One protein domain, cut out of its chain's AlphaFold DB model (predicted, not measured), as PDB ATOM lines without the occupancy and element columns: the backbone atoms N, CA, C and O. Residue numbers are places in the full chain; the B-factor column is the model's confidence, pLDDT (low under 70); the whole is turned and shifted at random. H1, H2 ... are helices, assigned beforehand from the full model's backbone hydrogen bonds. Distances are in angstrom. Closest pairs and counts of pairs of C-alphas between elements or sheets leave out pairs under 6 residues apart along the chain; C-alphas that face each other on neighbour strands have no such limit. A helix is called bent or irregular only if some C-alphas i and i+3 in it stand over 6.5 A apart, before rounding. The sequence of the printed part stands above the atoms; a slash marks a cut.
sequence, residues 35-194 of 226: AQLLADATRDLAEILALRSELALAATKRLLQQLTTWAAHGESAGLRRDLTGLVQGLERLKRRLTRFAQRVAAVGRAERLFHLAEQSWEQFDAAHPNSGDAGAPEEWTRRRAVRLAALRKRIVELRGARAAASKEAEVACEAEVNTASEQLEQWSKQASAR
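What this domain is: This is residues 35 to 194 of the 226 residues of an uncharacterized protein of Xanthomonas hyacinthi (UniProt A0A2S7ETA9). A long rod with a bend: H1, H2, H3a and H5 make an up-and-down bundle at one end, and H3b and H4 reach away from it as a long hairpin. The printed part has 160 residues with five named helices, H1 to H5, and no named strand: all helix, extended, radius of gyration of the C-alphas 25.8 A, spans 85 by 31 by 20 A.

How they stand to each other: H1, residues 35 to 51, precedes H2, residues 58 to 71. H3, residues 77 to 127, assigned as one helix by its hydrogen bonds, is bent: C-alphas 97 and 100 are 7.1 A apart, and arms H3a, 77 to 97, and H3b, 100 to 127, stand at a steep tilt of 46 degrees. H1 touches H3a, closest C-alphas Ala 41 and Val 87, 5.0 A. H4, residues 138 to 164, touches H3b at a shallow tilt of 22 degrees, opposite ways, closest C-alphas Ala 110 and Leu 158, 5.0 A. H5, residues 167 to 192, touches H3a, closest C-alphas Arg 96 and Val 177, 5.9 A. Every O i to N i+4 pair is within hydrogen-bond range in H1, H2, H3a, H4 and H5; in H3b, 23 of 24.

Where its parts are: H1 begins at C-alpha 35 (45.357, -25.815, -13.823); H5 ends at C-alpha 192 (48.682, -43.355, -19.153). H3b spans 40.7 A.

The domain as a whole: The printed part has no cut. Residues 130 to 136 are under pLDDT 70.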
ATOM      1  N   ALA A  35      45.207 -25.910 -15.272       94.44
ATOM      2  CA  ALA A  35      45.357 -25.815 -13.823       94.44
ATOM      3  C   ALA A  35      44.037 -26.088 -13.084       94.44
ATOM      4  O   ALA A  35      44.026 -26.815 -12.092       94.44
ATOM      5  N   GLN A  36      42.918 -25.561 -13.592       95.75
ATOM      6  CA  GLN A  36      41.598 -25.823 -13.025       95.75
ATOM      7  C   GLN A  36      41.204 -27.297 -13.166       95.75
ATOM      8  O   GLN A  36      40.794 -27.903 -12.182       95.75
ATOM      9  N   LEU A  37      41.410 -27.905 -14.340       97.12
ATOM     10  CA  LEU A  37      41.122 -29.327 -14.558       97.12
ATOM     11  C   LEU A  37      41.950 -30.243 -13.640       97.12
ATOM     12  O   LEU A  37      41.428 -31.226 -13.120       97.12
ATOM     13  N   LEU A  38      43.228 -29.921 -13.413       97.62
ATOM     14  CA  LEU A  38      44.084 -30.651 -12.470       97.62
ATOM     15  C   LEU A  38      43.589 -30.513 -11.025       97.62
ATOM     16  O   LEU A  38      43.548 -31.503 -10.290       97.62
ATOM     17  N   ALA A  39      43.192 -29.303 -10.623       97.69
ATOM     18  CA  ALA A  39      42.640 -29.050  -9.297       97.69
ATOM     19  C   ALA A  39      41.314 -29.797  -9.082       97.69
ATOM     20  O   ALA A  39      41.128 -30.419  -8.035       97.69
ATOM     21  N   ASP A  40      40.423 -29.784 -10.075       97.88
ATOM     22  CA  ASP A  40      39.153 -30.516 -10.054       97.88
ATOM     23  C   ASP A  40      39.392 -32.031  -9.959       97.88
ATOM     24  O   ASP A  40      38.859 -32.675  -9.057       97.88
ATOM     25  N   ALA A  41      40.269 -32.594 -10.799       98.25
ATOM     26  CA  ALA A  41      40.593 -34.023 -10.765       98.25
ATOM     27  C   ALA A  41      41.209 -34.458  -9.425       98.25
ATOM     28  O   ALA A  41      40.863 -35.512  -8.891       98.25
ATOM     29  N   THR A  42      42.104 -33.643  -8.858       98.19
ATOM     30  CA  THR A  42      42.731 -33.924  -7.556       98.19
ATOM     31  C   THR A  42      41.700 -33.906  -6.433       98.19
ATOM     32  O   THR A  42      41.666 -34.825  -5.611       98.19
ATOM     33  N   ARG A  43      40.834 -32.886  -6.415       98.25
ATOM     34  CA  ARG A  43      39.750 -32.754  -5.438       98.25
ATOM     35  C   ARG A  43      38.790 -33.935  -5.523       98.25
ATOM     36  O   ARG A  43      38.542 -34.587  -4.513       98.25
ATOM     37  N   ASP A  44      38.288 -34.242  -6.716       98.19
ATOM     38  CA  ASP A  44      37.303 -35.306  -6.893       98.19
ATOM     39  C   ASP A  44      37.883 -36.680  -6.548       98.19
ATOM     40  O   ASP A  44      37.203 -37.480  -5.907       98.19
ATOM     41  N   LEU A  45      39.144 -36.951  -6.902       98.19
ATOM     42  CA  LEU A  45      39.809 -38.192  -6.508       98.19
ATOM     43  C   LEU A  45      39.955 -38.301  -4.983       98.19
ATOM     44  O   LEU A  45      39.695 -39.367  -4.425       98.19
ATOM     45  N   ALA A  46      40.333 -37.216  -4.302       97.50
ATOM     46  CA  ALA A  46      40.431 -37.197  -2.843       97.50
ATOM     47  C   ALA A  46      39.066 -37.438  -2.179       97.50
ATOM     48  O   ALA A  46      38.961 -38.251  -1.264       97.50
ATOM     49  N   GLU A  47      38.009 -36.794  -2.675       97.62
ATOM     50  CA  GLU A  47      36.648 -36.997  -2.175       97.62
ATOM     51  C   GLU A  47      36.147 -38.429  -2.410       97.62
ATOM     52  O   GLU A  47      35.543 -39.023  -1.519       97.62
ATOM     53  N   ILE A  48      36.429 -39.022  -3.575       98.00
ATOM     54  CA  ILE A  48      36.086 -40.422  -3.863       98.00
ATOM     55  C   ILE A  48      36.759 -41.361  -2.861       98.00
ATOM     56  O   ILE A  48      36.092 -42.231  -2.306       98.00
ATOM     57  N   LEU A  49      38.052 -41.169  -2.595       96.25
ATOM     58  CA  LEU A  49      38.801 -42.005  -1.654       96.25
ATOM     59  C   LEU A  49      38.380 -41.776  -0.197       96.25
ATOM     60  O   LEU A  49      38.462 -42.702   0.605       96.25
ATOM     61  N   ALA A  50      37.890 -40.582   0.142       96.12
ATOM     62  CA  ALA A  50      37.283 -40.313   1.443       96.12
ATOM     63  C   ALA A  50      35.921 -41.013   1.604       96.12
ATOM     64  O   ALA A  50      35.582 -41.460   2.697       96.12
ATOM     65  N   LEU A  51      35.140 -41.130   0.523       95.06
ATOM     66  CA  LEU A  51      33.858 -41.845   0.519       95.06
ATOM     67  C   LEU A  51      34.027 -43.373   0.488       95.06
ATOM     68  O   LEU A  51      33.196 -44.096   1.050       95.06
ATOM     69  N   ARG A  52      35.057 -43.863  -0.212       94.50
ATOM     70  CA  ARG A  52      35.360 -45.286  -0.435       94.50
ATOM     71  C   ARG A  52      36.867 -45.499  -0.595       94.50
ATOM     72  O   ARG A  52      37.414 -45.438  -1.699       94.50
ATOM     73  N   SER A  53      37.538 -45.755   0.520       92.56
ATOM     74  CA  SER A  53      38.996 -45.929   0.582       92.56
ATOM     75  C   SER A  53      39.508 -47.211  -0.086       92.56
ATOM     76  O   SER A  53      40.660 -47.283  -0.505       92.56
ATOM     77  N   GLU A  54      38.644 -48.213  -0.196       93.12
ATOM     78  CA  GLU A  54      38.911 -49.555  -0.704       93.12
ATOM     79  C   GLU A  54      38.873 -49.650  -2.234       93.12
ATOM     80  O   GLU A  54      39.269 -50.672  -2.795       93.12
ATOM     81  N   LEU A  55      38.432 -48.594  -2.932       93.12
ATOM     82  CA  LEU A  55      38.461 -48.568  -4.392       93.12
ATOM     83  C   LEU A  55      39.910 -48.606  -4.896       93.12
ATOM     84  O   LEU A  55      40.731 -47.735  -4.592       93.12
ATOM     85  N   ALA A  56      40.207 -49.595  -5.737       92.75
ATOM     86  CA  ALA A  56      41.530 -49.817  -6.314       92.75
ATOM     87  C   ALA A  56      41.838 -48.842  -7.471       92.75
ATOM     88  O   ALA A  56      42.037 -49.255  -8.609       92.75
ATOM     89  N   LEU A  57      41.896 -47.537  -7.180       96.62
ATOM     90  CA  LEU A  57      42.110 -46.467  -8.169       96.62
ATOM     91  C   LEU A  57      43.600 -46.180  -8.455       96.62
ATOM     92  O   LEU A  57      44.057 -45.033  -8.420       96.62
ATOM     93  N   ALA A  58      44.402 -47.232  -8.635       96.56
ATOM     94  CA  ALA A  58      45.852 -47.105  -8.769       96.56
ATOM     95  C   ALA A  58      46.271 -46.484 -10.111       96.56
ATOM     96  O   ALA A  58      47.142 -45.611 -10.137       96.56
ATOM     97  N   ALA A  59      45.655 -46.897 -11.222       96.94
ATOM     98  CA  ALA A  59      45.976 -46.341 -12.530       96.94
ATOM     99  C   ALA A  59      45.486 -44.900 -12.658       96.94
ATOM    100  O   ALA A  59      46.189 -44.071 -13.226       96.94
ATOM    101  N   THR A  60      44.327 -44.572 -12.088       98.06
ATOM    102  CA  THR A  60      43.811 -43.204 -12.049       98.06
ATOM    103  C   THR A  60      44.739 -42.272 -11.266       98.06
ATOM    104  O   THR A  60      45.059 -41.186 -11.752       98.06
ATOM    105  N   LYS A  61      45.255 -42.704 -10.102       97.50
ATOM    106  CA  LYS A  61      46.281 -41.957  -9.346       97.50
ATOM    107  C   LYS A  61      47.539 -41.723 -10.183       97.50
ATOM    108  O   LYS A  61      48.020 -40.595 -10.265       97.50
ATOM    109  N   ARG A  62      48.050 -42.780 -10.824       96.94
ATOM    110  CA  ARG A  62      49.247 -42.706 -11.673       96.94
ATOM    111  C   ARG A  62      49.045 -41.758 -12.855       96.94
ATOM    112  O   ARG A  62      49.908 -40.926 -13.116       96.94
ATOM    113  N   LEU A  63      47.908 -41.856 -13.540       97.12
ATOM    114  CA  LEU A  63      47.571 -40.975 -14.653       97.12
ATOM    115  C   LEU A  63      47.559 -39.513 -14.207       97.12
ATOM    116  O   LEU A  63      48.186 -38.682 -14.851       97.12
ATOM    117  N   LEU A  64      46.892 -39.194 -13.095       97.44
ATOM    118  CA  LEU A  64      46.837 -37.822 -12.591       97.44
ATOM    119  C   LEU A  64      48.240 -37.264 -12.300       97.44
ATOM    120  O   LEU A  64      48.533 -36.124 -12.659       97.44
ATOM    121  N   GLN A  65      49.130 -38.075 -11.722       96.12
ATOM    122  CA  GLN A  65      50.533 -37.698 -11.512       96.12
ATOM    123  C   GLN A  65      51.252 -37.428 -12.840       96.12
ATOM    124  O   GLN A  65      51.877 -36.380 -12.991       96.12
ATOM    125  N   GLN A  66      51.114 -38.320 -13.827       94.88
ATOM    126  CA  GLN A  66      51.713 -38.141 -15.155       94.88
ATOM    127  C   GLN A  66      51.211 -36.863 -15.839       94.88
ATOM    128  O   GLN A  66      52.020 -36.077 -16.327       94.88
ATOM    129  N   LEU A  67      49.896 -36.617 -15.831       94.81
ATOM    130  CA  LEU A  67      49.293 -35.418 -16.422       94.81
ATOM    131  C   LEU A  67      49.765 -34.138 -15.720       94.81
ATOM    132  O   LEU A  67      50.001 -33.135 -16.388       94.81
ATOM    133  N   THR A  68      49.949 -34.179 -14.397       94.81
ATOM    134  CA  THR A  68      50.483 -33.049 -13.619       94.81
ATOM    135  C   THR A  68      51.914 -32.719 -14.044       94.81
ATOM    136  O   THR A  68      52.220 -31.562 -14.327       94.81
ATOM    137  N   THR A  69      52.782 -33.729 -14.161       93.31
ATOM    138  CA  THR A  69      54.166 -33.545 -14.628       93.31
ATOM    139  C   THR A  69      54.213 -33.040 -16.069       93.31
ATOM    140  O   THR A  69      54.968 -32.125 -16.392       93.31
ATOM    141  N   TRP A  70      53.383 -33.598 -16.951       91.25
ATOM    142  CA  TRP A  70      53.315 -33.179 -18.351       91.25
ATOM    143  C   TRP A  70      52.805 -31.745 -18.514       91.25
ATOM    144  O   TRP A  70      53.339 -31.013 -19.341       91.25
ATOM    145  N   ALA A  71      51.849 -31.304 -17.694       92.12
ATOM    146  CA  ALA A  71      51.341 -29.932 -17.730       92.12
ATOM    147  C   ALA A  71      52.422 -28.872 -17.455       92.12
ATOM    148  O   ALA A  71      52.323 -27.759 -17.967       92.12
ATOM    149  N   ALA A  72      53.483 -29.215 -16.713       90.19
ATOM    150  CA  ALA A  72      54.619 -28.320 -16.490       90.19
ATOM    151  C   ALA A  72      55.421 -28.019 -17.774       90.19
ATOM    152  O   ALA A  72      56.122 -27.013 -17.836       90.19
ATOM    153  N   HIS A  73      55.305 -28.865 -18.802       86.12
ATOM    154  CA  HIS A  73      56.007 -28.724 -20.081       86.12
ATOM    155  C   HIS A  73      55.198 -27.929 -21.122       86.12
ATOM    156  O   HIS A  73      55.692 -27.674 -22.220       86.12
ATOM    157  N   GLY A  74      53.968 -27.528 -20.788       83.75
ATOM    158  CA  GLY A  74      53.095 -26.720 -21.637       83.75
ATOM    159  C   GLY A  74      51.723 -27.347 -21.883       83.75
ATOM    160  O   GLY A  74      51.442 -28.491 -21.520       83.75
ATOM    161  N   GLU A  75      50.841 -26.576 -22.517       86.19
ATOM    162  CA  GLU A  75      49.513 -27.058 -22.888       86.19
ATOM    163  C   GLU A  75      49.543 -27.804 -24.227       86.19
ATOM    164  O   GLU A  75      50.118 -27.341 -25.211       86.19
ATOM    165  N   SER A  76      48.850 -28.941 -24.292       88.38
ATOM    166  CA  SER A  76      48.564 -29.631 -25.550       88.38
ATOM    167  C   SER A  76      47.089 -30.020 -25.633       88.38
ATOM    168  O   SER A  76      46.414 -30.240 -24.620       88.38
ATOM    169  N   ALA A  77      46.562 -30.136 -26.855       89.56
ATOM    170  CA  ALA A  77      45.176 -30.554 -27.067       89.56
ATOM    171  C   ALA A  77      44.907 -31.981 -26.544       89.56
ATOM    172  O   ALA A  77      43.795 -32.272 -26.099       89.56
ATOM    173  N   GLY A  78      45.920 -32.857 -26.578       91.81
ATOM    174  CA  GLY A  78      45.859 -34.205 -26.005       91.81
ATOM    175  C   GLY A  78      45.742 -34.177 -24.481       91.81
ATOM    176  O   GLY A  78      44.795 -34.746 -23.941       91.81
ATOM    177  N   LEU A  79      46.616 -33.412 -23.816       93.31
ATOM    178  CA  LEU A  79      46.595 -33.208 -22.363       93.31
ATOM    179  C   LEU A  79      45.235 -32.689 -21.890       93.31
ATOM    180  O   LEU A  79      44.631 -33.243 -20.975       93.31
ATOM    181  N   ARG A  80      44.713 -31.656 -22.560       94.62
ATOM    182  CA  ARG A  80      43.401 -31.076 -22.242       94.62
ATOM    183  C   ARG A  80      42.274 -32.097 -22.370       94.62
ATOM    184  O   ARG A  80      41.396 -32.155 -21.509       94.62
ATOM    185  N   ARG A  81      42.283 -32.887 -23.447       94.94
ATOM    186  CA  ARG A  81      41.275 -33.923 -23.702       94.94
ATOM    187  C   ARG A  81      41.300 -34.989 -22.613       94.94
ATOM    188  O   ARG A  81      40.241 -35.324 -22.090       94.94
ATOM    189  N   ASP A  82      42.483 -35.485 -22.267       96.38
ATOM    190  CA  ASP A  82      42.620 -36.547 -21.274       96.38
ATOM    191  C   ASP A  82      42.303 -36.036 -19.861       96.38
ATOM    192  O   ASP A  82      41.573 -36.702 -19.135       96.38
ATOM    193  N   LEU A  83      42.702 -34.811 -19.497       96.75
ATOM    194  CA  LEU A  83      42.275 -34.190 -18.235       96.75
ATOM    195  C   LEU A  83      40.758 -34.005 -18.154       96.75
ATOM    196  O   LEU A  83      40.147 -34.325 -17.139       96.75
ATOM    197  N   THR A  84      40.133 -33.535 -19.235       96.94
ATOM    198  CA  THR A  84      38.671 -33.391 -19.289       96.94
ATOM    199  C   THR A  84      37.980 -34.747 -19.134       96.94
ATOM    200  O   THR A  84      37.016 -34.868 -18.380       96.94
ATOM    201  N   GLY A  85      38.484 -35.781 -19.817       97.56
ATOM    202  CA  GLY A  85      37.970 -37.145 -19.699       97.56
ATOM    203  C   GLY A  85      38.106 -37.705 -18.283       97.56
ATOM    204  O   GLY A  85      37.158 -38.297 -17.765       97.56
ATOM    205  N   LEU A  86      39.245 -37.452 -17.633       98.31
ATOM    206  CA  LEU A  86      39.502 -37.858 -16.256       98.31
ATOM    207  C   LEU A  86      38.517 -37.197 -15.282       98.31
ATOM    208  O   LEU A  86      37.865 -37.908 -14.518       98.31
ATOM    209  N   VAL A  87      38.350 -35.871 -15.346       98.19
ATOM    210  CA  VAL A  87      37.391 -35.132 -14.502       98.19
ATOM    211  C   VAL A  87      35.974 -35.675 -14.693       98.19
ATOM    212  O   VAL A  87      35.310 -36.046 -13.729       98.19
ATOM    213  N   GLN A  88      35.520 -35.837 -15.939       98.06
ATOM    214  CA  GLN A  88      34.184 -36.377 -16.221       98.06
ATOM    215  C   GLN A  88      33.988 -37.802 -15.683       98.06
ATOM    216  O   GLN A  88      32.894 -38.150 -15.217       98.06
ATOM    217  N   GLY A  89      35.027 -38.635 -15.765       98.12
ATOM    218  CA  GLY A  89      35.043 -39.987 -15.215       98.12
ATOM    219  C   GLY A  89      34.915 -39.990 -13.692       98.12
ATOM    220  O   GLY A  89      34.034 -40.667 -13.153       98.12
ATOM    221  N   LEU A  90      35.724 -39.175 -13.010       98.38
ATOM    222  CA  LEU A  90      35.697 -39.006 -11.557       98.38
ATOM    223  C   LEU A  90      34.344 -38.470 -11.079       98.38
ATOM    224  O   LEU A  90      33.707 -39.086 -10.227       98.38
ATOM    225  N   GLU A  91      33.822 -37.405 -11.687       97.69
ATOM    226  CA  GLU A  91      32.498 -36.884 -11.344       97.69
ATOM    227  C   GLU A  91      31.395 -37.936 -11.523       97.69
ATOM    228  O   GLU A  91      30.452 -38.023 -10.734       97.69
ATOM    229  N   ARG A  92      31.468 -38.739 -12.595       97.56
ATOM    230  CA  ARG A  92      30.496 -39.809 -12.843       97.56
ATOM    231  C   ARG A  92      30.568 -40.872 -11.751       97.56
ATOM    232  O   ARG A  92      29.512 -41.310 -11.298       97.56
ATOM    233  N   LEU A  93      31.770 -41.255 -11.328       97.88
ATOM    234  CA  LEU A  93      31.972 -42.201 -10.233       97.88
ATOM    235  C   LEU A  93      31.446 -41.632  -8.908       97.88
ATOM    236  O   LEU A  93      30.613 -42.264  -8.261       97.88
ATOM    237  N   LYS A  94      31.814 -40.396  -8.567       97.12
ATOM    238  CA  LYS A  94      31.328 -39.670  -7.384       97.12
ATOM    239  C   LYS A  94      29.801 -39.580  -7.341       97.12
ATOM    240  O   LYS A  94      29.192 -39.924  -6.329       97.12
ATOM    241  N   ARG A  95      29.153 -39.226  -8.458       97.12
ATOM    242  CA  ARG A  95      27.681 -39.211  -8.564       97.12
ATOM    243  C   ARG A  95      27.060 -40.577  -8.268       97.12
ATOM    244  O   ARG A  95      25.996 -40.625  -7.653       97.12
ATOM    245  N   ARG A  96      27.681 -41.678  -8.708       97.25
ATOM    246  CA  ARG A  96      27.206 -43.041  -8.404       97.25
ATOM    247  C   ARG A  96      27.387 -43.373  -6.924       97.25
ATOM    248  O   ARG A  96      26.431 -43.838  -6.312       97.25
ATOM    249  N   LEU A  97      28.539 -43.035  -6.342       96.69
ATOM    250  CA  LEU A  97      28.830 -43.235  -4.918       96.69
ATOM    251  C   LEU A  97      27.812 -42.553  -4.003       96.69
ATOM    252  O   LEU A  97      27.325 -43.152  -3.049       96.69
ATOM    253  N   THR A  98      27.433 -41.314  -4.312       96.56
ATOM    254  CA  THR A  98      26.489 -40.559  -3.476       96.56
ATOM    255  C   THR A  98      25.024 -40.889  -3.755       96.56
ATOM    256  O   THR A  98      24.146 -40.480  -2.994       96.56
ATOM    257  N   ARG A  99      24.720 -41.605  -4.847       96.56
ATOM    258  CA  ARG A  99      23.342 -41.803  -5.324       96.56
ATOM    259  C   ARG A  99      22.475 -42.521  -4.298       96.56
ATOM    260  O   ARG A  99      21.345 -42.101  -4.058       96.56
ATOM    261  N   PHE A 100      22.979 -43.600  -3.703       96.19
ATOM    262  CA  PHE A 100      22.180 -44.374  -2.756       96.19
ATOM    263  C   PHE A 100      21.919 -43.588  -1.466       96.19
ATOM    264  O   PHE A 100      20.773 -43.484  -1.039       96.19
ATOM    265  N   ALA A 101      22.930 -42.897  -0.931       95.69
ATOM    266  CA  ALA A 101      22.754 -41.997   0.210       95.69
ATOM    267  C   ALA A 101      21.701 -40.903  -0.065       95.69
ATOM    268  O   ALA A 101      20.856 -40.612   0.783       95.69
ATOM    269  N   GLN A 102      21.679 -40.336  -1.278       97.50
ATOM    270  CA  GLN A 102      20.652 -39.371  -1.688       97.50
ATOM    271  C   GLN A 102      19.243 -39.983  -1.738       97.50
ATOM    272  O   GLN A 102      18.277 -39.295  -1.391       97.50
ATOM    273  N   ARG A 103      19.116 -41.253  -2.149       97.81
ATOM    274  CA  ARG A 103      17.846 -42.002  -2.152       97.81
ATOM    275  C   ARG A 103      17.359 -42.274  -0.731       97.81
ATOM    276  O   ARG A 103      16.205 -41.983  -0.438       97.81
ATOM    277  N   VAL A 104      18.242 -42.703   0.170       97.75
ATOM    278  CA  VAL A 104      17.927 -42.863   1.600       97.75
ATOM    279  C   VAL A 104      17.467 -41.529   2.204       97.75
ATOM    280  O   VAL A 104      16.412 -41.456   2.829       97.75
ATOM    281  N   ALA A 105      18.174 -40.430   1.927       98.00
ATOM    282  CA  ALA A 105      17.756 -39.100   2.374       98.00
ATOM    283  C   ALA A 105      16.403 -38.659   1.775       98.00
ATOM    284  O   ALA A 105      15.667 -37.884   2.396       98.00
ATOM    285  N   ALA A 106      16.058 -39.127   0.570       98.19
ATOM    286  CA  ALA A 106      14.763 -38.864  -0.052       98.19
ATOM    287  C   ALA A 106      13.610 -39.575   0.667       98.19
ATOM    288  O   ALA A 106      12.528 -38.995   0.730       98.19
ATOM    289  N   VAL A 107      13.844 -40.751   1.262       98.50
ATOM    290  CA  VAL A 107      12.849 -41.438   2.106       98.50
ATOM    291  C   VAL A 107      12.456 -40.547   3.278       98.50
ATOM    292  O   VAL A 107      11.286 -40.201   3.400       98.50
ATOM    293  N   GLY A 108      13.427 -40.057   4.056       98.06
ATOM    294  CA  GLY A 108      13.133 -39.180   5.194       98.06
ATOM    295  C   GLY A 108      12.434 -37.873   4.793       98.06
ATOM    296  O   GLY A 108      11.582 -37.367   5.520       98.06
ATOM    297  N   ARG A 109      12.735 -37.316   3.608       98.19
ATOM    298  CA  ARG A 109      11.976 -36.170   3.064       98.19
ATOM    299  C   ARG A 109      10.533 -36.548   2.721       98.19
ATOM    300  O   ARG A 109       9.629 -35.779   3.037       98.19
ATOM    301  N   ALA A 110      10.321 -37.695   2.081       98.56
ATOM    302  CA  ALA A 110       8.993 -38.171   1.708       98.56
ATOM    303  C   ALA A 110       8.136 -38.498   2.941       98.56
ATOM    304  O   ALA A 110       6.959 -38.151   2.957       98.56
ATOM    305  N   GLU A 111       8.726 -39.071   3.992       98.50
ATOM    306  CA  GLU A 111       8.053 -39.340   5.271       98.50
ATOM    307  C   GLU A 111       7.581 -38.050   5.938       98.50
ATOM    308  O   GLU A 111       6.411 -37.931   6.290       98.50
ATOM    309  N   ARG A 112       8.445 -37.028   6.017       98.50
ATOM    310  CA  ARG A 112       8.042 -35.715   6.549       98.50
ATOM    311  C   ARG A 112       6.872 -35.104   5.777       98.50
ATOM    312  O   ARG A 112       5.946 -34.576   6.384       98.50
ATOM    313  N   LEU A 113       6.903 -35.170   4.445       98.25
ATOM    314  CA  LEU A 113       5.821 -34.643   3.608       98.25
ATOM    315  C   LEU A 113       4.532 -35.461   3.731       98.25
ATOM    316  O   LEU A 113       3.447 -34.886   3.657       98.25
ATOM    317  N   PHE A 114       4.643 -36.777   3.914       98.38
ATOM    318  CA  PHE A 114       3.511 -37.647   4.201       98.38
ATOM    319  C   PHE A 114       2.848 -37.257   5.526       98.38
ATOM    320  O   PHE A 114       1.660 -36.947   5.517       98.38
ATOM    321  N   HIS A 115       3.610 -37.147   6.617       98.31
ATOM    322  CA  HIS A 115       3.065 -36.761   7.923       98.31
ATOM    323  C   HIS A 115       2.460 -35.354   7.925       98.31
ATOM    324  O   HIS A 115       1.417 -35.135   8.528       98.31
ATOM    325  N   LEU A 116       3.054 -34.399   7.202       98.19
ATOM    326  CA  LEU A 116       2.464 -33.065   7.062       98.19
ATOM    327  C   LEU A 116       1.116 -33.107   6.319       98.19
ATOM    328  O   LEU A 116       0.188 -32.375   6.665       98.19
ATOM    329  N   ALA A 117       0.997 -33.953   5.292       97.69
ATOM    330  CA  ALA A 117      -0.258 -34.136   4.567       97.69
ATOM    331  C   ALA A 117      -1.317 -34.853   5.423       97.69
ATOM    332  O   ALA A 117      -2.486 -34.480   5.364       97.69
ATOM    333  N   GLU A 118      -0.903 -35.836   6.220       97.44
ATOM    334  CA  GLU A 118      -1.739 -36.560   7.182       97.44
ATOM    335  C   GLU A 118      -2.276 -35.614   8.264       97.44
ATOM    336  O   GLU A 118      -3.487 -35.476   8.405       97.44
ATOM    337  N   GLN A 119      -1.407 -34.831   8.908       97.06
ATOM    338  CA  GLN A 119      -1.821 -33.817   9.883       97.06
ATOM    339  C   GLN A 119      -2.760 -32.769   9.277       97.06
ATOM    340  O   GLN A 119      -3.754 -32.400   9.893       97.06
ATOM    341  N   SER A 120      -2.482 -32.282   8.065       94.81
ATOM    342  CA  SER A 120      -3.358 -31.316   7.379       94.81
ATOM    343  C   SER A 120      -4.742 -31.896   7.075       94.81
ATOM    344  O   SER A 120      -5.745 -31.176   7.105       94.81
ATOM    345  N   TRP A 121      -4.803 -33.195   6.772       93.56
ATOM    346  CA  TRP A 121      -6.049 -33.924   6.586       93.56
ATOM    347  C   TRP A 121      -6.819 -34.058   7.902       93.56
ATOM    348  O   TRP A 121      -7.976 -33.646   7.956       93.56
ATOM    349  N   GLU A 122      -6.171 -34.545   8.959       93.38
ATOM    350  CA  GLU A 122      -6.773 -34.733  10.285       93.38
ATOM    351  C   GLU A 122      -7.245 -33.415  10.900       93.38
ATOM    352  O   GLU A 122      -8.368 -33.325  11.383       93.38
ATOM    353  N   GLN A 123      -6.434 -32.356  10.823       93.31
ATOM    354  CA  GLN A 123      -6.811 -31.024  11.306       93.31
ATOM    355  C   GLN A 123      -8.018 -30.470  10.550       93.31
ATOM    356  O   GLN A 123      -8.886 -29.842  11.152       93.31
ATOM    357  N   PHE A 124      -8.091 -30.688   9.232       90.69
ATOM    358  CA  PHE A 124      -9.252 -30.265   8.454       90.69
ATOM    359  C   PHE A 124     -10.508 -31.036   8.865       90.69
ATOM    360  O   PHE A 124     -11.553 -30.409   9.030       90.69
ATOM    361  N   ASP A 125     -10.392 -32.353   9.047       86.38
ATOM    362  CA  ASP A 125     -11.487 -33.242   9.453       86.38
ATOM    363  C   ASP A 125     -11.991 -32.908  10.869       86.38
ATOM    364  O   ASP A 125     -13.195 -32.807  11.086       86.38
ATOM    365  N   ALA A 126     -11.079 -32.632  11.805       88.12
ATOM    366  CA  ALA A 126     -11.398 -32.254  13.181       88.12
ATOM    367  C   ALA A 126     -12.001 -30.843  13.297       88.12
ATOM    368  O   ALA A 126     -12.911 -30.629  14.092       88.12
ATOM    369  N   ALA A 127     -11.507 -29.874  12.516       86.94
ATOM    370  CA  ALA A 127     -12.012 -28.498  12.533       86.94
ATOM    371  C   ALA A 127     -13.329 -28.326  11.760       86.94
ATOM    372  O   ALA A 127     -14.063 -27.369  11.999       86.94
ATOM    373  N   HIS A 128     -13.619 -29.228  10.823       78.88
ATOM    374  CA  HIS A 128     -14.836 -29.210  10.013       78.88
ATOM    375  C   HIS A 128     -15.482 -30.598  10.053       78.88
ATOM    376  O   HIS A 128     -15.529 -31.269   9.012       78.88
ATOM    377  N   PRO A 129     -15.946 -31.043  11.241       74.62
ATOM    378  CA  PRO A 129     -16.581 -32.339  11.380       74.62
ATOM    379  C   PRO A 129     -17.746 -32.407  10.404       74.62
ATOM    380  O   PRO A 129     -18.481 -31.437  10.215       74.62
ATOM    381  N   ASN A 130     -17.861 -33.548   9.733       64.81
ATOM    382  CA  ASN A 130     -18.871 -33.786   8.719       64.81
ATOM    383  C   ASN A 130     -20.253 -33.462   9.312       64.81
ATOM    384  O   ASN A 130     -20.723 -34.198  10.175       64.81
ATOM    385  N   SER A 131     -20.907 -32.380   8.876       57.03
ATOM    386  CA  SER A 131     -22.246 -32.041   9.374       57.03
ATOM    387  C   SER A 131     -23.308 -33.041   8.906       57.03
ATOM    388  O   SER A 131     -24.454 -32.948   9.319       57.03
ATOM    389  N   GLY A 132     -22.950 -34.025   8.068       55.56
ATOM    390  CA  GLY A 132     -23.865 -35.068   7.590       55.56
ATOM    391  C   GLY A 132     -24.948 -34.547   6.642       55.56
ATOM    392  O   GLY A 132     -25.690 -35.337   6.066       55.56
ATOM    393  N   ASP A 133     -25.010 -33.234   6.438       56.06
ATOM    394  CA  ASP A 133     -26.007 -32.599   5.603       56.06
ATOM    395  C   ASP A 133     -25.704 -32.858   4.128       56.06
ATOM    396  O   ASP A 133     -24.605 -32.593   3.631       56.06
ATOM    397  N   ALA A 134     -26.729 -33.286   3.391       56.16
ATOM    398  CA  ALA A 134     -26.727 -33.445   1.935       56.16
ATOM    399  C   ALA A 134     -26.456 -32.131   1.152       56.16
ATOM    400  O   ALA A 134     -26.596 -32.097  -0.068       56.16
ATOM    401  N   GLY A 135     -26.059 -31.056   1.845       56.69
ATOM    402  CA  GLY A 135     -25.733 -29.730   1.329       56.69
ATOM    403  C   GLY A 135     -24.417 -29.161   1.871       56.69
ATOM    404  O   GLY A 135     -24.301 -27.941   1.977       56.69
ATOM    405  N   ALA A 136     -23.436 -30.003   2.236       64.88
ATOM    406  CA  ALA A 136     -22.096 -29.516   2.580       64.88
ATOM    407  C   ALA A 136     -21.597 -28.540   1.487       64.88
ATOM    408  O   ALA A 136     -21.646 -28.895   0.303       64.88
ATOM    409  N   PRO A 137     -21.136 -27.321   1.844       78.25
ATOM    410  CA  PRO A 137     -20.806 -26.291   0.861       78.25
ATOM    411  C   PRO A 137     -19.832 -26.816  -0.198       78.25
ATOM    412  O   PRO A 137     -18.865 -27.500   0.142       78.25
ATOM    413  N   GLU A 138     -20.036 -26.479  -1.477       83.44
ATOM    414  CA  GLU A 138     -19.187 -26.955  -2.585       83.44
ATOM    415  C   GLU A 138     -17.689 -26.709  -2.309       83.44
ATOM    416  O   GLU A 138     -16.826 -27.547  -2.594       83.44
ATOM    417  N   GLU A 139     -17.377 -25.584  -1.661       83.75
ATOM    418  CA  GLU A 139     -16.027 -25.242  -1.224       83.75
ATOM    419  C   GLU A 139     -15.447 -26.214  -0.187       83.75
ATOM    420  O   GLU A 139     -14.258 -26.535  -0.261       83.75
ATOM    421  N   TRP A 140     -16.253 -26.704   0.762       86.31
ATOM    422  CA  TRP A 140     -15.823 -27.695   1.754       86.31
ATOM    423  C   TRP A 140     -15.453 -29.010   1.065       86.31
ATOM    424  O   TRP A 140     -14.336 -29.506   1.241       86.31
ATOM    425  N   THR A 141     -16.332 -29.515   0.194       87.06
ATOM    426  CA  THR A 141     -16.113 -30.758  -0.564       87.06
ATOM    427  C   THR A 141     -14.865 -30.651  -1.439       87.06
ATOM    428  O   THR A 141     -14.030 -31.560  -1.464       87.06
ATOM    429  N   ARG A 142     -14.668 -29.501  -2.097       89.62
ATOM    430  CA  ARG A 142     -13.473 -29.216  -2.901       89.62
ATOM    431  C   ARG A 142     -12.201 -29.206  -2.049       89.62
ATOM    432  O   ARG A 142     -11.224 -29.871  -2.393       89.62
ATOM    433  N   ARG A 143     -12.197 -28.484  -0.922       90.62
ATOM    434  CA  ARG A 143     -11.046 -28.398   0.001       90.62
ATOM    435  C   ARG A 143     -10.683 -29.756   0.599       90.62
ATOM    436  O   ARG A 143      -9.492 -30.034   0.772       90.62
ATOM    437  N   ARG A 144     -11.685 -30.592   0.875       90.94
ATOM    438  CA  ARG A 144     -11.512 -31.982   1.301       90.94
ATOM    439  C   ARG A 144     -10.874 -32.822   0.199       90.94
ATOM    440  O   ARG A 144      -9.844 -33.449   0.431       90.94
ATOM    441  N   ALA A 145     -11.432 -32.788  -1.010       92.12
ATOM    442  CA  ALA A 145     -10.917 -33.549  -2.145       92.12
ATOM    443  C   ALA A 145      -9.451 -33.208  -2.459       92.12
ATOM    444  O   ALA A 145      -8.642 -34.111  -2.670       92.12
ATOM    445  N   VAL A 146      -9.078 -31.922  -2.414       94.06
ATOM    446  CA  VAL A 146      -7.692 -31.467  -2.621       94.06
ATOM    447  C   VAL A 146      -6.736 -32.057  -1.580       94.06
ATOM    448  O   VAL A 146      -5.671 -32.559  -1.944       94.06
ATOM    449  N   ARG A 147      -7.104 -32.045  -0.293       95.06
ATOM    450  CA  ARG A 147      -6.270 -32.620   0.778       95.06
ATOM    451  C   ARG A 147      -6.140 -34.133   0.653       95.06
ATOM    452  O   ARG A 147      -5.031 -34.651   0.747       95.06
ATOM    453  N   LEU A 148      -7.237 -34.829   0.358       94.50
ATOM    454  CA  LEU A 148      -7.209 -36.273   0.123       94.50
ATOM    455  C   LEU A 148      -6.316 -36.632  -1.073       94.50
ATOM    456  O   LEU A 148      -5.539 -37.585  -1.012       94.50
ATOM    457  N   ALA A 149      -6.397 -35.858  -2.158       96.56
ATOM    458  CA  ALA A 149      -5.531 -36.027  -3.319       96.56
ATOM    459  C   ALA A 149      -4.054 -35.789  -2.965       96.56
ATOM    460  O   ALA A 149      -3.192 -36.566  -3.380       96.56
ATOM    461  N   ALA A 150      -3.756 -34.767  -2.157       97.38
ATOM    462  CA  ALA A 150      -2.407 -34.505  -1.667       97.38
ATOM    463  C   ALA A 150      -1.870 -35.668  -0.815       97.38
ATOM    464  O   ALA A 150      -0.756 -36.127  -1.067       97.38
ATOM    465  N   LEU A 151      -2.663 -36.197   0.123       97.38
ATOM    466  CA  LEU A 151      -2.285 -37.348   0.949       97.38
ATOM    467  C   LEU A 151      -2.003 -38.588   0.091       97.38
ATOM    468  O   LEU A 151      -0.937 -39.196   0.203       97.38
ATOM    469  N   ARG A 152      -2.903 -38.917  -0.846       98.00
ATOM    470  CA  ARG A 152      -2.716 -40.031  -1.795       98.00
ATOM    471  C   ARG A 152      -1.438 -39.876  -2.616       98.00
ATOM    472  O   ARG A 152      -0.690 -40.841  -2.765       98.00
ATOM    473  N   LYS A 153      -1.149 -38.664  -3.101       98.19
ATOM    474  CA  LYS A 153       0.105 -38.362  -3.802       98.19
ATOM    475  C   LYS A 153       1.323 -38.649  -2.919       98.19
ATOM    476  O   LYS A 153       2.252 -39.305  -3.384       98.19
ATOM    477  N   ARG A 154       1.320 -38.221  -1.651       98.25
ATOM    478  CA  ARG A 154       2.450 -38.466  -0.731       98.25
ATOM    479  C   ARG A 154       2.633 -39.933  -0.369       98.25
ATOM    480  O   ARG A 154       3.774 -40.365  -0.261       98.25
ATOM    481  N   ILE A 155       1.561 -40.721  -0.292       98.50
ATOM    482  CA  ILE A 155       1.661 -42.181  -0.131       98.50
ATOM    483  C   ILE A 155       2.416 -42.811  -1.311       98.50
ATOM    484  O   ILE A 155       3.306 -43.639  -1.108       98.50
ATOM    485  N   VAL A 156       2.082 -42.418  -2.546       98.56
ATOM    486  CA  VAL A 156       2.749 -42.934  -3.754       98.56
ATOM    487  C   VAL A 156       4.223 -42.532  -3.780       98.56
ATOM    488  O   VAL A 156       5.081 -43.379  -4.015       98.56
ATOM    489  N   GLU A 157       4.530 -41.267  -3.499       98.31
ATOM    490  CA  GLU A 157       5.910 -40.777  -3.453       98.31
ATOM    491  C   GLU A 157       6.736 -41.454  -2.355       98.31
ATOM    492  O   GLU A 157       7.872 -41.851  -2.611       98.31
ATOM    493  N   LEU A 158       6.168 -41.647  -1.160       98.62
ATOM    494  CA  LEU A 158       6.826 -42.357  -0.064       98.62
ATOM    495  C   LEU A 158       7.119 -43.812  -0.439       98.62
ATOM    496  O   LEU A 158       8.232 -44.294  -0.228       98.62
ATOM    497  N   ARG A 159       6.151 -44.506  -1.047       98.56
ATOM    498  CA  ARG A 159       6.358 -45.869  -1.552       98.56
ATOM    499  C   ARG A 159       7.468 -45.910  -2.604       98.56
ATOM    500  O   ARG A 159       8.334 -46.775  -2.525       98.56
ATOM    501  N   GLY A 160       7.464 -44.971  -3.549       98.50
ATOM    502  CA  GLY A 160       8.501 -44.858  -4.575       98.50
ATOM    503  C   GLY A 160       9.889 -44.591  -3.985       98.50
ATOM    504  O   GLY A 160      10.855 -45.241  -4.374       98.50
ATOM    505  N   ALA A 161       9.989 -43.694  -3.000       98.44
ATOM    506  CA  ALA A 161      11.243 -43.406  -2.309       98.44
ATOM    507  C   ALA A 161      11.777 -44.638  -1.562       98.44
ATOM    508  O   ALA A 161      12.960 -44.951  -1.678       98.44
ATOM    509  N   ARG A 162      10.907 -45.374  -0.854       98.50
ATOM    510  CA  ARG A 162      11.276 -46.620  -0.160       98.50
ATOM    511  C   ARG A 162      11.726 -47.707  -1.130       98.50
ATOM    512  O   ARG A 162      12.737 -48.345  -0.878       98.50
ATOM    513  N   ALA A 163      11.033 -47.871  -2.257       98.25
ATOM    514  CA  ALA A 163      11.446 -48.809  -3.299       98.25
ATOM    515  C   ALA A 163      12.817 -48.437  -3.892       98.25
ATOM    516  O   ALA A 163      13.667 -49.298  -4.078       98.25
ATOM    517  N   ALA A 164      13.078 -47.149  -4.134       97.44
ATOM    518  CA  ALA A 164      14.380 -46.687  -4.617       97.44
ATOM    519  C   ALA A 164      15.514 -46.871  -3.591       97.44
ATOM    520  O   ALA A 164      16.676 -46.955  -3.984       97.44
ATOM    521  N   ALA A 165      15.187 -46.923  -2.299       97.81
ATOM    522  CA  ALA A 165      16.115 -47.171  -1.198       97.81
ATOM    523  C   ALA A 165      16.068 -48.626  -0.688       97.81
ATOM    524  O   ALA A 165      16.504 -48.890   0.431       97.81
ATOM    525  N   SER A 166      15.523 -49.564  -1.473       97.94
ATOM    526  CA  SER A 166      15.477 -50.979  -1.091       97.94
ATOM    527  C   SER A 166      16.872 -51.607  -1.066       97.94
ATOM    528  O   SER A 166      17.828 -51.059  -1.626       97.94
ATOM    529  N   LYS A 167      16.990 -52.792  -0.454       97.06
ATOM    530  CA  LYS A 167      18.263 -53.518  -0.404       97.06
ATOM    531  C   LYS A 167      18.733 -53.937  -1.798       97.06
ATOM    532  O   LYS A 167      19.915 -53.846  -2.106       97.06
ATOM    533  N   GLU A 168      17.811 -54.330  -2.668       97.00
ATOM    534  CA  GLU A 168      18.102 -54.652  -4.067       97.00
ATOM    535  C   GLU A 168      18.630 -53.419  -4.809       97.00
ATOM    536  O   GLU A 168      19.582 -53.515  -5.583       97.00
ATOM    537  N   ALA A 169      18.051 -52.244  -4.543       96.69
ATOM    538  CA  ALA A 169      18.524 -50.991  -5.114       96.69
ATOM    539  C   ALA A 169      19.908 -50.586  -4.577       96.69
ATOM    540  O   ALA A 169      20.682 -49.987  -5.326       96.69
ATOM    541  N   GLU A 170      20.227 -50.907  -3.320       97.19
ATOM    542  CA  GLU A 170      21.565 -50.731  -2.741       97.19
ATOM    543  C   GLU A 170      22.592 -51.588  -3.480       97.19
ATOM    544  O   GLU A 170      23.548 -51.048  -4.034       97.19
ATOM    545  N   VAL A 171      22.336 -52.895  -3.585       97.69
ATOM    546  CA  VAL A 171      23.219 -53.853  -4.270       97.69
ATOM    547  C   VAL A 171      23.424 -53.462  -5.736       97.69
ATOM    548  O   VAL A 171      24.548 -53.479  -6.235       97.69
ATOM    549  N   ALA A 172      22.365 -53.038  -6.432       96.81
ATOM    550  CA  ALA A 172      22.478 -52.541  -7.801       96.81
ATOM    551  C   ALA A 172      23.352 -51.274  -7.895       96.81
ATOM    552  O   ALA A 172      24.153 -51.146  -8.821       96.81
ATOM    553  N   CYS A 173      23.241 -50.345  -6.935       96.25
ATOM    554  CA  CYS A 173      24.101 -49.159  -6.898       96.25
ATOM    555  C   CYS A 173      25.567 -49.525  -6.633       96.25
ATOM    556  O   CYS A 173      26.449 -48.943  -7.262       96.25
ATOM    557  N   GLU A 174      25.834 -50.475  -5.738       96.31
ATOM    558  CA  GLU A 174      27.191 -50.966  -5.463       96.31
ATOM    559  C   GLU A 174      27.809 -51.629  -6.699       96.31
ATOM    560  O   GLU A 174      28.935 -51.302  -7.075       96.31
ATOM    561  N   ALA A 175      27.052 -52.478  -7.397       97.19
ATOM    562  CA  ALA A 175      27.496 -53.080  -8.651       97.19
ATOM    563  C   ALA A 175      27.827 -52.013  -9.711       97.19
ATOM    564  O   ALA A 175      28.877 -52.069 -10.349       97.19
ATOM    565  N   GLU A 176      26.978 -50.990  -9.857       96.75
ATOM    566  CA  GLU A 176      27.242 -49.866 -10.759       96.75
ATOM    567  C   GLU A 176      28.513 -49.081 -10.399       96.75
ATOM    568  O   GLU A 176      29.203 -48.598 -11.301       96.75
ATOM    569  N   VAL A 177      28.803 -48.905  -9.105       97.69
ATOM    570  CA  VAL A 177      30.031 -48.253  -8.623       97.69
ATOM    571  C   VAL A 177      31.246 -49.092  -8.997       97.69
ATOM    572  O   VAL A 177      32.187 -48.545  -9.572       97.69
ATOM    573  N   ASN A 178      31.201 -50.402  -8.746       97.06
ATOM    574  CA  ASN A 178      32.293 -51.318  -9.069       97.06
ATOM    575  C   ASN A 178      32.591 -51.298 -10.571       97.06
ATOM    576  O   ASN A 178      33.704 -50.952 -10.965       97.06
ATOM    577  N   THR A 179      31.577 -51.508 -11.416       97.19
ATOM    578  CA  THR A 179      31.731 -51.445 -12.878       97.19
ATOM    579  C   THR A 179      32.265 -50.089 -13.346       97.19
ATOM    580  O   THR A 179      33.144 -50.028 -14.203       97.19
ATOM    581  N   ALA A 180      31.765 -48.977 -12.797       96.75
ATOM    582  CA  ALA A 180      32.252 -47.651 -13.172       96.75
ATOM    583  C   ALA A 180      33.710 -47.416 -12.745       96.75
ATOM    584  O   ALA A 180      34.455 -46.761 -13.475       96.75
ATOM    585  N   SER A 181      34.118 -47.947 -11.590       98.06
ATOM    586  CA  SER A 181      35.495 -47.860 -11.098       98.06
ATOM    587  C   SER A 181      36.460 -48.658 -11.980       98.06
ATOM    588  O   SER A 181      37.497 -48.132 -12.377       98.06
ATOM    589  N   GLU A 182      36.073 -49.867 -12.392       97.88
ATOM    590  CA  GLU A 182      36.850 -50.714 -13.303       97.88
ATOM    591  C   GLU A 182      37.009 -50.062 -14.679       97.88
ATOM    592  O   GLU A 182      38.108 -50.027 -15.233       97.88
ATOM    593  N   GLN A 183      35.926 -49.490 -15.214       97.50
ATOM    594  CA  GLN A 183      35.947 -48.756 -16.481       97.50
ATOM    595  C   GLN A 183      36.874 -47.539 -16.416       97.50
ATOM    596  O   GLN A 183      37.654 -47.309 -17.343       97.50
ATOM    597  N   LEU A 184      36.810 -46.767 -15.325       98.25
ATOM    598  CA  LEU A 184      37.679 -45.609 -15.126       98.25
ATOM    599  C   LEU A 184      39.148 -46.029 -15.014       98.25
ATOM    600  O   LEU A 184      40.008 -45.404 -15.632       98.25
ATOM    601  N   GLU A 185      39.438 -47.104 -14.285       98.12
ATOM    602  CA  GLU A 185      40.784 -47.663 -14.157       98.12
ATOM    603  C   GLU A 185      41.323 -48.168 -15.496       98.12
ATOM    604  O   GLU A 185      42.453 -47.853 -15.872       98.12
ATOM    605  N   GLN A 186      40.523 -48.914 -16.260       97.81
ATOM    606  CA  GLN A 186      40.923 -49.411 -17.574       97.81
ATOM    607  C   GLN A 186      41.198 -48.262 -18.547       97.81
ATOM    608  O   GLN A 186      42.228 -48.261 -19.225       97.81
ATOM    609  N   TRP A 187      40.310 -47.269 -18.588       97.94
ATOM    610  CA  TRP A 187      40.519 -46.062 -19.381       97.94
ATOM    611  C   TRP A 187      41.782 -45.315 -18.932       97.94
ATOM    612  O   TRP A 187      42.584 -44.906 -19.772       97.94
ATOM    613  N   SER A 188      42.016 -45.218 -17.619       97.69
ATOM    614  CA  SER A 188      43.194 -44.540 -17.066       97.69
ATOM    615  C   SER A 188      44.489 -45.228 -17.495       97.69
ATOM    616  O   SER A 188      45.415 -44.555 -17.936       97.69
ATOM    617  N   LYS A 189      44.537 -46.569 -17.468       96.62
ATOM    618  CA  LYS A 189      45.686 -47.353 -17.968       96.62
ATOM    619  C   LYS A 189      45.986 -47.053 -19.437       96.62
ATOM    620  O   LYS A 189      47.144 -46.876 -19.806       96.62
ATOM    621  N   GLN A 190      44.949 -46.977 -20.271       95.62
ATOM    622  CA  GLN A 190      45.097 -46.682 -21.698       95.62
ATOM    623  C   GLN A 190      45.571 -45.246 -21.944       95.62
ATOM    624  O   GLN A 190      46.416 -45.017 -22.808       95.62
ATOM    625  N   ALA A 191      45.051 -44.277 -21.187       95.00
ATOM    626  CA  ALA A 191      45.481 -42.886 -21.279       95.00
ATOM    627  C   ALA A 191      46.934 -42.718 -20.803       95.00
ATOM    628  O   ALA A 191      47.722 -42.066 -21.483       95.00
ATOM    629  N   SER A 192      47.320 -43.377 -19.705       93.62
ATOM    630  CA  SER A 192      48.682 -43.355 -19.153       93.62
ATOM    631  C   SER A 192      49.750 -43.809 -20.143       93.62
ATOM    632  O   SER A 192      50.869 -43.306 -20.085       93.62
ATOM    633  N   ALA A 193      49.423 -44.715 -21.070       91.00
ATOM    634  CA  ALA A 193      50.358 -45.186 -22.094       91.00
ATOM    635  C   ALA A 193      50.827 -44.073 -23.052       91.00
ATOM    636  O   ALA A 193      51.850 -44.222 -23.713       91.00
ATOM    637  N   ARG A 194      50.100 -42.951 -23.127       88.75
ATOM    638  CA  ARG A 194      50.457 -41.788 -23.958       88.75
ATOM    639  C   ARG A 194      51.443 -40.848 -23.273       88.75
ATOM    640  O   ARG A 194      52.087 -40.050 -23.941       88.75
TER     641      ARG A 194